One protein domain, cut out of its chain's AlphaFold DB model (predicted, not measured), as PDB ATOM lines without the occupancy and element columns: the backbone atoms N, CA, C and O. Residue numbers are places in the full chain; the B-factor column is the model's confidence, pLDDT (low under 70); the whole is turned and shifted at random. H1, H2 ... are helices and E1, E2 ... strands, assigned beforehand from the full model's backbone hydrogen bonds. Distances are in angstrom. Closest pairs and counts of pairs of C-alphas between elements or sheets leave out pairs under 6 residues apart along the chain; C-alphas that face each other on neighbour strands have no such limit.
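AT A GLANCE: This is residues 20 to 96 of the 97 residues of an uncharacterized protein of Leptospira kirschneri str. H1 (UniProt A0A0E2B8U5). A long helix, H2, runs along much of a rod-like outline, with the short helix H1 packed on it toward its last residues and a two-stranded hairpin, E1 and E2, at the other end. The hairpin comes near H2 where E1 begins and E2 ends, and its turn, residues 49 to 53, lies at the far end of the rod. The printed part has 77 residues with two named helices and two named strands, in the order H1, E1, E2, H2; the sheet, E1 - E2, is antiparallel, and the class is mixed, helices and strands. The whole is only just loose, close to compact, with a radius of gyration of the C-alphas of 14.0 A, and spans 50 by 22 by 19 A.

HOW THE PARTS SIT: H1, residues 20 to 28, and H2, residues 73 to 94, touch, with 18 pairs of C-alphas within 8 A. Their closest C-alphas, those of Ala 23 and Val 87, are 4.9 A apart. The two run the same way at a steep tilt of 52 degrees. E1, residues 40 to 48, and E2, residues 54 to 59, form a hairpin, antiparallel at 153 degrees. N 41 and O 58 are 2.9 A apart and N 55 and O 47 are 2.7 A apart, both within hydrogen-bond range. E1 bends by 91 degrees at residue 44. The closest C-alphas of E2 and H2, those of Val 59 and Tyr 79, are 7.5 A apart; those of E1 and H2, Phe 40 and Ile 80, are 7.6 A apart. H1 and E2 are apart. Residues 57 to 58 of E2 pair with residues 66 to 67, antiparallel. In H1 and H2 every O i to N i+4 pair is within hydrogen-bond range.

IN THESE COORDINATES: H1 begins at C-alpha 20, at (225.904, 282.802, 207.346), and measures 12.3 A from first to last C-alpha. E1 measures 18.2 A, from C-alpha 40 at (228.829, 295.673, 206.077) to C-alpha 48. E2 measures 14.8 A, from C-alpha 54 to C-alpha 59. H2 measures 31.5 A, from C-alpha 73 to C-alpha 94 at (229.557, 277.040, 220.747).

THE WHOLE: The two C-alphas farthest apart, those of Glu 52 and Phe 96, are 49.8 A apart. The printed part, residues 20 to 96, has no cut. The links from H1 to E1, 11 residues, and from E2 to H2, 13 residues, are long; the link from E1 to E2, 5 residues, is tight. The mean pLDDT of the printed part is 94.9, and residues 94 to 96, of which 94 belongs to H2, are under 70.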
ATOM      1  N   GLU A  20     225.885 283.820 206.286       98.06
ATOM      2  CA  GLU A  20     225.904 282.802 207.346       98.06
ATOM      3  C   GLU A  20     227.330 282.344 207.675       98.06
ATOM      4  O   GLU A  20     227.695 282.261 208.844       98.06
ATOM      5  N   GLN A  21     228.166 282.105 206.657       98.06
ATOM      6  CA  GLN A  21     229.566 281.707 206.848       98.06
ATOM      7  C   GLN A  21     230.383 282.798 207.551       98.06
ATOM      8  O   GLN A  21     231.188 282.504 208.434       98.06
ATOM      9  N   ILE A  22     230.161 284.063 207.182       98.12
ATOM     10  CA  ILE A  22     230.812 285.212 207.823       98.12
ATOM     11  C   ILE A  22     230.345 285.343 209.279       98.12
ATOM     12  O   ILE A  22     231.180 285.503 210.169       98.12
ATOM     13  N   ALA A  23     229.038 285.224 209.537       98.31
ATOM     14  CA  ALA A  23     228.472 285.284 210.885       98.31
ATOM     15  C   ALA A  23     229.005 284.154 211.777       98.31
ATOM     16  O   ALA A  23     229.414 284.398 212.913       98.31
ATOM     17  N   TRP A  24     229.084 282.930 211.247       97.75
ATOM     18  CA  TRP A  24     229.710 281.804 211.934       97.75
ATOM     19  C   TRP A  24     231.169 282.102 212.278       97.75
ATOM     20  O   TRP A  24     231.564 281.953 213.434       97.75
ATOM     21  N   LEU A  25     231.962 282.588 211.315       96.31
ATOM     22  CA  LEU A  25     233.376 282.891 211.538       96.31
ATOM     23  C   LEU A  25     233.562 283.982 212.605       96.31
ATOM     24  O   LEU A  25     234.394 283.828 213.502       96.31
ATOM     25  N   ARG A  26     232.741 285.039 212.568       96.94
ATOM     26  CA  ARG A  26     232.725 286.091 213.597       96.94
ATOM     27  C   ARG A  26     232.337 285.548 214.975       96.94
ATOM     28  O   ARG A  26     232.895 285.986 215.981       96.94
ATOM     29  N   ALA A  27     231.410 284.593 215.039       96.81
ATOM     30  CA  ALA A  27     231.009 283.947 216.285       96.81
ATOM     31  C   ALA A  27     232.133 283.090 216.888       96.81
ATOM     32  O   ALA A  27     232.361 283.140 218.099       96.81
ATOM     33  N   VAL A  28     232.850 282.316 216.064       94.81
ATOM     34  CA  VAL A  28     233.891 281.397 216.555       94.81
ATOM     35  C   VAL A  28     235.234 282.078 216.814       94.81
ATOM     36  O   VAL A  28     235.946 281.622 217.713       94.81
ATOM     37  N   ARG A  29     235.547 283.164 216.088       93.62
ATOM     38  CA  ARG A  29     236.773 283.973 216.203       93.62
ATOM     39  C   ARG A  29     236.469 285.460 216.465       93.62
ATOM     40  O   ARG A  29     236.752 286.309 215.615       93.62
ATOM     41  N   PRO A  30     235.894 285.808 217.635       94.06
ATOM     42  CA  PRO A  30     235.625 287.204 217.994       94.06
ATOM     43  C   PRO A  30     236.911 288.027 218.196       94.06
ATOM     44  O   PRO A  30     236.853 289.257 218.165       94.06
ATOM     45  N   ASP A  31     238.042 287.345 218.386       94.00
ATOM     46  CA  ASP A  31     239.391 287.878 218.582       94.00
ATOM     47  C   ASP A  31     240.036 288.437 217.304       94.00
ATOM     48  O   ASP A  31     240.946 289.254 217.395       94.00
ATOM     49  N   ILE A  32     239.574 288.022 216.117       94.56
ATOM     50  CA  ILE A  32     240.125 288.508 214.847       94.56
ATOM     51  C   ILE A  32     239.557 289.890 214.526       94.56
ATOM     52  O   ILE A  32     238.339 290.068 214.413       94.56
ATOM     53  N   GLU A  33     240.445 290.845 214.267       94.62
ATOM     54  CA  GLU A  33     240.091 292.148 213.712       94.62
ATOM     55  C   GLU A  33     239.843 292.032 212.202       94.62
ATOM     56  O   GLU A  33     240.722 291.632 211.431       94.62
ATOM     57  N   SER A  34     238.627 292.352 211.748       95.25
ATOM     58  CA  SER A  34     238.298 292.269 210.324       95.25
ATOM     59  C   SER A  34     237.035 293.033 209.945       95.25
ATOM     60  O   SER A  34     235.934 292.659 210.335       95.25
ATOM     61  N   SER A  35     237.166 293.998 209.032       95.06
ATOM     62  CA  SER A  35     236.012 294.619 208.366       95.06
ATOM     63  C   SER A  35     235.220 293.644 207.485       95.06
ATOM     64  O   SER A  35     234.105 293.954 207.079       95.06
ATOM     65  N   SER A  36     235.812 292.505 207.109       95.56
ATOM     66  CA  SER A  36     235.142 291.459 206.324       95.56
ATOM     67  C   SER A  36     234.268 290.554 207.202       95.56
ATOM     68  O   SER A  36     233.416 289.852 206.666       95.56
ATOM     69  N   LEU A  37     234.461 290.585 208.529       97.12
ATOM     70  CA  LEU A  37     233.647 289.877 209.524       97.12
ATOM     71  C   LEU A  37     232.540 290.746 210.142       97.12
ATOM     72  O   LEU A  37     231.852 290.295 211.052       97.12
ATOM     73  N   GLU A  38     232.362 291.967 209.645       97.31
ATOM     74  CA  GLU A  38     231.257 292.860 210.003       97.31
ATOM     75  C   GLU A  38     230.049 292.639 209.069       97.31
ATOM     76  O   GLU A  38     230.218 292.093 207.977       97.31
ATOM     77  N   PRO A  39     228.826 293.076 209.420       97.69
ATOM     78  CA  PRO A  39     227.655 292.955 208.538       97.69
ATOM     79  C   PRO A  39     227.793 293.740 207.222       97.69
ATOM     80  O   PRO A  39     227.216 293.376 206.195       97.69
ATOM     81  N   PHE A  40     228.554 294.832 207.236       97.81
ATOM     82  CA  PHE A  40     228.829 295.673 206.077       97.81
ATOM     83  C   PHE A  40     230.164 296.400 206.264       97.81
ATOM     84  O   PHE A  40     230.704 296.461 207.368       97.81
ATOM     85  N   ARG A  41     230.674 297.008 205.193       95.31
ATOM     86  CA  ARG A  41     231.800 297.949 205.252       95.31
ATOM     87  C   ARG A  41     231.457 299.244 204.524       95.31
ATOM     88  O   ARG A  41     230.801 299.215 203.480       95.31
ATOM     89  N   LYS A  42     231.942 300.369 205.049       95.44
ATOM     90  CA  LYS A  42     231.930 301.648 204.332       95.44
ATOM     91  C   LYS A  42     232.985 301.638 203.229       95.44
ATOM     92  O   LYS A  42     234.089 301.117 203.411       95.44
ATOM     93  N   LEU A  43     232.640 302.200 202.082       94.62
ATOM     94  CA  LEU A  43     233.554 302.400 200.971       94.62
ATOM     95  C   LEU A  43     234.377 303.661 201.228       94.62
ATOM     96  O   LEU A  43     233.836 304.700 201.585       94.62
ATOM     97  N   LYS A  44     235.697 303.572 201.024       93.56
ATOM     98  CA  LYS A  44     236.577 304.752 201.091       93.56
ATOM     99  C   LYS A  44     236.243 305.761 199.992       93.56
ATOM    100  O   LYS A  44     236.291 306.957 200.232       93.56
ATOM    101  N   ASN A  45     235.891 305.245 198.816       95.44
ATOM    102  CA  ASN A  45     235.464 306.017 197.660       95.44
ATOM    103  C   ASN A  45     234.044 305.558 197.298       95.44
ATOM    104  O   ASN A  45     233.900 304.448 196.774       95.44
ATOM    105  N   PRO A  46     233.006 306.341 197.637       95.75
ATOM    106  CA  PRO A  46     231.637 306.054 197.229       95.75
ATOM    107  C   PRO A  46     231.490 306.005 195.704       95.75
ATOM    108  O   PRO A  46     232.238 306.652 194.973       95.75
ATOM    109  N   ILE A  47     230.516 305.233 195.229       95.69
ATOM    110  CA  ILE A  47     230.233 305.021 193.805       95.69
ATOM    111  C   ILE A  47     228.903 305.687 193.480       95.69
ATOM    112  O   ILE A  47     227.941 305.473 194.200       95.69
ATOM    113  N   VAL A  48     228.810 306.451 192.398       95.75
ATOM    114  CA  VAL A  48     227.521 306.974 191.920       95.75
ATOM    115  C   VAL A  48     226.945 305.987 190.907       95.75
ATOM    116  O   VAL A  48     227.639 305.603 189.966       95.75
ATOM    117  N   ASP A  49     225.714 305.527 191.125       91.00
ATOM    118  CA  ASP A  49     225.024 304.651 190.176       91.00
ATOM    119  C   ASP A  49     224.390 305.439 189.011       91.00
ATOM    120  O   ASP A  49     224.364 306.669 188.990       91.00
ATOM    121  N   ASN A  50     223.839 304.725 188.028       91.12
ATOM    122  CA  ASN A  50     223.231 305.328 186.834       91.12
ATOM    123  C   ASN A  50     221.972 306.172 187.121       91.12
ATOM    124  O   ASN A  50     221.406 306.751 186.200       91.12
ATOM    125  N   ARG A  51     221.485 306.187 188.366       90.38
ATOM    126  CA  ARG A  51     220.340 306.979 188.833       90.38
ATOM    127  C   ARG A  51     220.793 308.126 189.738       90.38
ATOM    128  O   ARG A  51     219.984 308.633 190.508       90.38
ATOM    129  N   GLU A  52     222.076 308.484 189.676       92.25
ATOM    130  CA  GLU A  52     222.714 309.522 190.494       92.25
ATOM    131  C   GLU A  52     222.683 309.229 192.002       92.25
ATOM    132  O   GLU A  52     222.891 310.112 192.835       92.25
ATOM    133  N   LYS A  53     222.463 307.967 192.388       93.50
ATOM    134  CA  LYS A  53     222.485 307.561 193.789       93.50
ATOM    135  C   LYS A  53     223.911 307.227 194.208       93.50
ATOM    136  O   LYS A  53     224.535 306.317 193.667       93.50
ATOM    137  N   THR A  54     224.402 307.916 195.234       96.94
ATOM    138  CA  THR A  54     225.675 307.583 195.885       96.94
ATOM    139  C   THR A  54     225.548 306.271 196.656       96.94
ATOM    140  O   THR A  54     224.667 306.127 197.491       96.94
ATOM    141  N   LEU A  55     226.434 305.319 196.420       97.75
ATOM    142  CA  LEU A  55     226.556 304.050 197.119       97.75
ATOM    143  C   LEU A  55     227.853 304.085 197.924       97.75
ATOM    144  O   LEU A  55     228.948 304.127 197.362       97.75
ATOM    145  N   ASP A  56     227.738 304.097 199.242       97.75
ATOM    146  CA  ASP A  56     228.839 304.319 200.183       97.75
ATOM    147  C   ASP A  56     229.052 303.129 201.129       97.75
ATOM    148  O   ASP A  56     230.016 303.107 201.896       97.75
ATOM    149  N   VAL A  57     228.200 302.105 201.055       97.31
ATOM    150  CA  VAL A  57     228.338 300.868 201.828       97.31
ATOM    151  C   VAL A  57     228.179 299.638 200.946       97.31
ATOM    152  O   VAL A  57     227.404 299.613 199.990       97.31
ATOM    153  N   ILE A  58     228.893 298.575 201.301       96.75
ATOM    154  CA  ILE A  58     228.688 297.240 200.741       96.75
ATOM    155  C   ILE A  58     228.400 296.265 201.873       96.75
ATOM    156  O   ILE A  58     229.136 296.199 202.860       96.75
ATOM    157  N   VAL A  59     227.302 295.529 201.729       98.06
ATOM    158  CA  VAL A  59     226.910 294.483 202.674       98.06
ATOM    159  C   VAL A  59     227.828 293.281 202.461       98.06
ATOM    160  O   VAL A  59     228.059 292.864 201.324       98.06
ATOM    161  N   ASN A  60     228.373 292.730 203.542       97.94
ATOM    162  CA  ASN A  60     229.270 291.586 203.453       97.94
ATOM    163  C   ASN A  60     228.462 290.297 203.241       97.94
ATOM    164  O   ASN A  60     227.510 289.993 203.965       97.94
ATOM    165  N   GLY A  61     228.848 289.529 202.226       97.38
ATOM    166  CA  GLY A  61     228.206 288.279 201.862       97.38
ATOM    167  C   GLY A  61     228.085 288.105 200.352       97.38
ATOM    168  O   GLY A  61     227.887 289.058 199.594       97.38
ATOM    169  N   LYS A  62     228.140 286.853 199.911       97.38
ATOM    170  CA  LYS A  62     227.959 286.476 198.514       97.38
ATOM    171  C   LYS A  62     226.612 286.977 197.981       97.38
ATOM    172  O   LYS A  62     225.565 286.713 198.572       97.38
ATOM    173  N   GLY A  63     226.651 287.704 196.866       96.38
ATOM    174  CA  GLY A  63     225.480 288.279 196.198       96.38
ATOM    175  C   GLY A  63     224.820 289.442 196.946       96.38
ATOM    176  O   GLY A  63     223.688 289.802 196.624       96.38
ATOM    177  N   LYS A  64     225.472 290.016 197.964       96.50
ATOM    178  CA  LYS A  64     224.906 291.127 198.732       96.50
ATOM    179  C   LYS A  64     225.125 292.483 198.040       96.50
ATOM    180  O   LYS A  64     226.093 292.648 197.298       96.50
ATOM    181  N   PRO A  65     224.205 293.444 198.242       96.12
ATOM    182  CA  PRO A  65     224.192 294.680 197.469       96.12
ATOM    183  C   PRO A  65     225.193 295.723 197.980       96.12
ATOM    184  O   PRO A  65     225.587 295.728 199.151       96.12
ATOM    185  N   LEU A  66     225.508 296.672 197.097       96.56
ATOM    186  CA  LEU A  66     225.917 298.015 197.495       96.56
ATOM    187  C   LEU A  66     224.668 298.833 197.841       96.56
ATOM    188  O   LEU A  66     223.639 298.687 197.180       96.56
ATOM    189  N   LEU A  67     224.753 299.673 198.868       97.50
ATOM    190  CA  LEU A  67     223.653 300.525 199.324       97.50
ATOM    191  C   LEU A  67     224.144 301.958 199.558       97.50
ATOM    192  O   LEU A  67     225.343 302.205 199.692       97.50
ATOM    193  N   ASN A  68     223.189 302.879 199.634       97.81
ATOM    194  CA  ASN A  68     223.383 304.196 200.225       97.81
ATOM    195  C   ASN A  68     223.018 304.120 201.717       97.81
ATOM    196  O   ASN A  68     221.910 303.697 202.048       97.81
ATOM    197  N   SER A  69     223.915 304.514 202.616       96.62
ATOM    198  CA  SER A  69     223.714 304.362 204.059       96.62
ATOM    199  C   SER A  69     222.613 305.258 204.636       96.62
ATOM    200  O   SER A  69     221.993 304.872 205.629       96.62
ATOM    201  N   ASP A  70     222.302 306.379 203.981       96.00
ATOM    202  CA  ASP A  70     221.250 307.312 204.392       96.00
ATOM    203  C   ASP A  70     219.889 306.924 203.792       96.00
ATOM    204  O   ASP A  70     218.908 306.727 204.511       96.00
ATOM    205  N   ILE A  71     219.829 306.746 202.470       96.69
ATOM    206  CA  ILE A  71     218.601 306.442 201.719       96.69
ATOM    207  C   ILE A  71     218.119 305.016 202.009       96.69
ATOM    208  O   ILE A  71     216.922 304.789 202.182       96.69
ATOM    209  N   ASP A  72     219.027 304.037 202.074       97.12
ATOM    210  CA  ASP A  72     218.679 302.628 202.299       97.12
ATOM    211  C   ASP A  72     218.811 302.210 203.770       97.12
ATOM    212  O   ASP A  72     218.914 301.013 204.059       97.12
ATOM    213  N   LYS A  73     218.795 303.161 204.713       97.44
ATOM    214  CA  LYS A  73     219.035 302.910 206.143       97.44
ATOM    215  C   LYS A  73     218.224 301.738 206.702       97.44
ATOM    216  O   LYS A  73     218.794 300.828 207.293       97.44
ATOM    217  N   ILE A  74     216.918 301.685 206.425       98.38
ATOM    218  CA  ILE A  74     216.031 300.600 206.892       98.38
ATOM    219  C   ILE A  74     216.479 299.234 206.344       98.38
ATOM    220  O   ILE A  74     216.419 298.213 207.030       98.38
ATOM    221  N   LYS A  75     216.922 299.186 205.085       98.19
ATOM    222  CA  LYS A  75     217.410 297.950 204.462       98.19
ATOM    223  C   LYS A  75     218.758 297.537 205.050       98.19
ATOM    224  O   LYS A  75     218.968 296.351 205.294       98.19
ATOM    225  N   LEU A  76     219.645 298.499 205.301       98.38
ATOM    226  CA  LEU A  76     220.924 298.263 205.962       98.38
ATOM    227  C   LEU A  76     220.726 297.733 207.391       98.38
ATOM    228  O   LEU A  76     221.329 296.725 207.752       98.38
ATOM    229  N   GLU A  77     219.818 298.331 208.164       98.50
ATOM    230  CA  GLU A  77     219.453 297.885 209.516       98.50
ATOM    231  C   GLU A  77     218.941 296.442 209.532       98.50
ATOM    232  O   GLU A  77     219.333 295.668 210.404       98.50
ATOM    233  N   LYS A  78     218.143 296.032 208.534       98.44
ATOM    234  CA  LYS A  78     217.715 294.631 208.385       98.44
ATOM    235  C   LYS A  78     218.890 293.674 208.173       98.44
ATOM    236  O   LYS A  78     218.884 292.575 208.727       98.44
ATOM    237  N   TYR A  79     219.894 294.055 207.382       98.44
ATOM    238  CA  TYR A  79     221.087 293.219 207.204       98.44
ATOM    239  C   TYR A  79     221.911 293.124 208.489       98.44
ATOM    240  O   TYR A  79     222.366 292.034 208.827       98.44
ATOM    241  N   ILE A  80     222.055 294.233 209.219       98.62
ATOM    242  CA  ILE A  80     222.761 294.270 210.506       98.62
ATOM    243  C   ILE A  80     222.057 293.373 211.529       98.62
ATOM    244  O   ILE A  80     222.701 292.527 212.146       98.62
ATOM    245  N   SER A  81     220.737 293.514 211.692       98.62
ATOM    246  CA  SER A  81     219.979 292.721 212.664       98.62
ATOM    247  C   SER A  81     219.999 291.229 212.330       98.62
ATOM    248  O   SER A  81     220.254 290.415 213.215       98.62
ATOM    249  N   THR A  82     219.828 290.870 211.054       98.38
ATOM    250  CA  THR A  82     219.912 289.474 210.586       98.38
ATOM    251  C   THR A  82     221.293 288.877 210.853       98.38
ATOM    252  O   THR A  82     221.403 287.766 211.364       98.38
ATOM    253  N   PHE A  83     222.357 289.617 210.535       98.62
ATOM    254  CA  PHE A  83     223.726 289.173 210.781       98.62
ATOM    255  C   PHE A  83     223.993 288.952 212.274       98.62
ATOM    256  O   PHE A  83     224.500 287.902 212.658       98.62
ATOM    257  N   ASN A  84     223.602 289.907 213.122       98.56
ATOM    258  CA  ASN A  84     223.799 289.805 214.567       98.56
ATOM    259  C   ASN A  84     223.012 288.636 215.171       98.56
ATOM    260  O   ASN A  84     223.545 287.931 216.022       98.56
ATOM    261  N   ALA A  85     221.790 288.378 214.696       98.56
ATOM    262  CA  ALA A  85     221.013 287.219 215.123       98.56
ATOM    263  C   ALA A  85     221.735 285.895 214.808       98.56
ATOM    264  O   ALA A  85     221.831 285.034 215.678       98.56
ATOM    265  N   LEU A  86     222.317 285.763 213.608       98.44
ATOM    266  CA  LEU A  86     223.118 284.590 213.232       98.44
ATOM    267  C   LEU A  86     224.370 284.443 214.110       98.44
ATOM    268  O   LEU A  86     224.695 283.342 214.551       98.44
ATOM    269  N   VAL A  87     225.077 285.544 214.387       98.31
ATOM    270  CA  VAL A  87     226.262 285.525 215.262       98.31
ATOM    271  C   VAL A  87     225.894 285.025 216.660       98.31
ATOM    272  O   VAL A  87     226.582 284.153 217.193       98.31
ATOM    273  N   GLU A  88     224.809 285.534 217.244       97.94
ATOM    274  CA  GLU A  88     224.342 285.100 218.566       97.94
ATOM    275  C   GLU A  88     223.875 283.641 218.565       97.94
ATOM    276  O   GLU A  88     224.213 282.881 219.476       97.94
ATOM    277  N   GLU A  89     223.191 283.203 217.507       97.25
ATOM    278  CA  GLU A  89     222.811 281.801 217.333       97.25
ATOM    279  C   GLU A  89     224.049 280.889 217.373       97.25
ATOM    280  O   GLU A  89     224.100 279.936 218.157       97.25
ATOM    281  N   TYR A  90     225.090 281.197 216.596       97.19
ATOM    282  CA  TYR A  90     226.315 280.395 216.571       97.19
ATOM    283  C   TYR A  90     227.116 280.475 217.877       97.19
ATOM    284  O   TYR A  90     227.704 279.472 218.295       97.19
ATOM    285  N   ARG A  91     227.117 281.623 218.566       95.31
ATOM    286  CA  ARG A  91     227.727 281.757 219.902       95.31
ATOM    287  C   ARG A  91     227.031 280.878 220.930       95.31
ATOM    288  O   ARG A  91     227.712 280.232 221.726       95.31
ATOM    289  N   SER A  92     225.700 280.823 220.894       92.81
ATOM    290  CA  SER A  92     224.928 279.972 221.801       92.81
ATOM    291  C   SER A  92     225.244 278.490 221.577       92.81
ATOM    292  O   SER A  92     225.467 277.765 222.542       92.81
ATOM    293  N   LYS A  93     225.401 278.067 220.315       86.50
ATOM    294  CA  LYS A  93     225.786 276.698 219.937       86.50
ATOM    295  C   LYS A  93     227.210 276.332 220.370       86.50
ATOM    296  O   LYS A  93     227.436 275.206 220.798       86.50
ATOM    297  N   LYS A  94     228.164 277.270 220.312       68.69
ATOM    298  CA  LYS A  94     229.557 277.040 220.747       68.69
ATOM    299  C   LYS A  94     229.674 276.713 222.242       68.69
ATOM    300  O   LYS A  94     230.595 276.006 222.617       68.69
ATOM    301  N   ARG A  95     228.762 277.194 223.099       59.72
ATOM    302  CA  ARG A  95     228.815 276.937 224.557       59.72
ATOM    303  C   ARG A  95     228.510 275.485 224.949       59.72
ATOM    304  O   ARG A  95     228.655 275.162 226.123       59.72
ATOM    305  N   PHE A  96     228.089 274.642 224.007       50.97
ATOM    306  CA  PHE A  96     227.732 273.240 224.250       50.97
ATOM    307  C   PHE A  96     228.783 272.228 223.759       50.97
ATOM    308  O   PHE A  96     228.509 271.031 223.801       50.97
TER     309      PHE A  96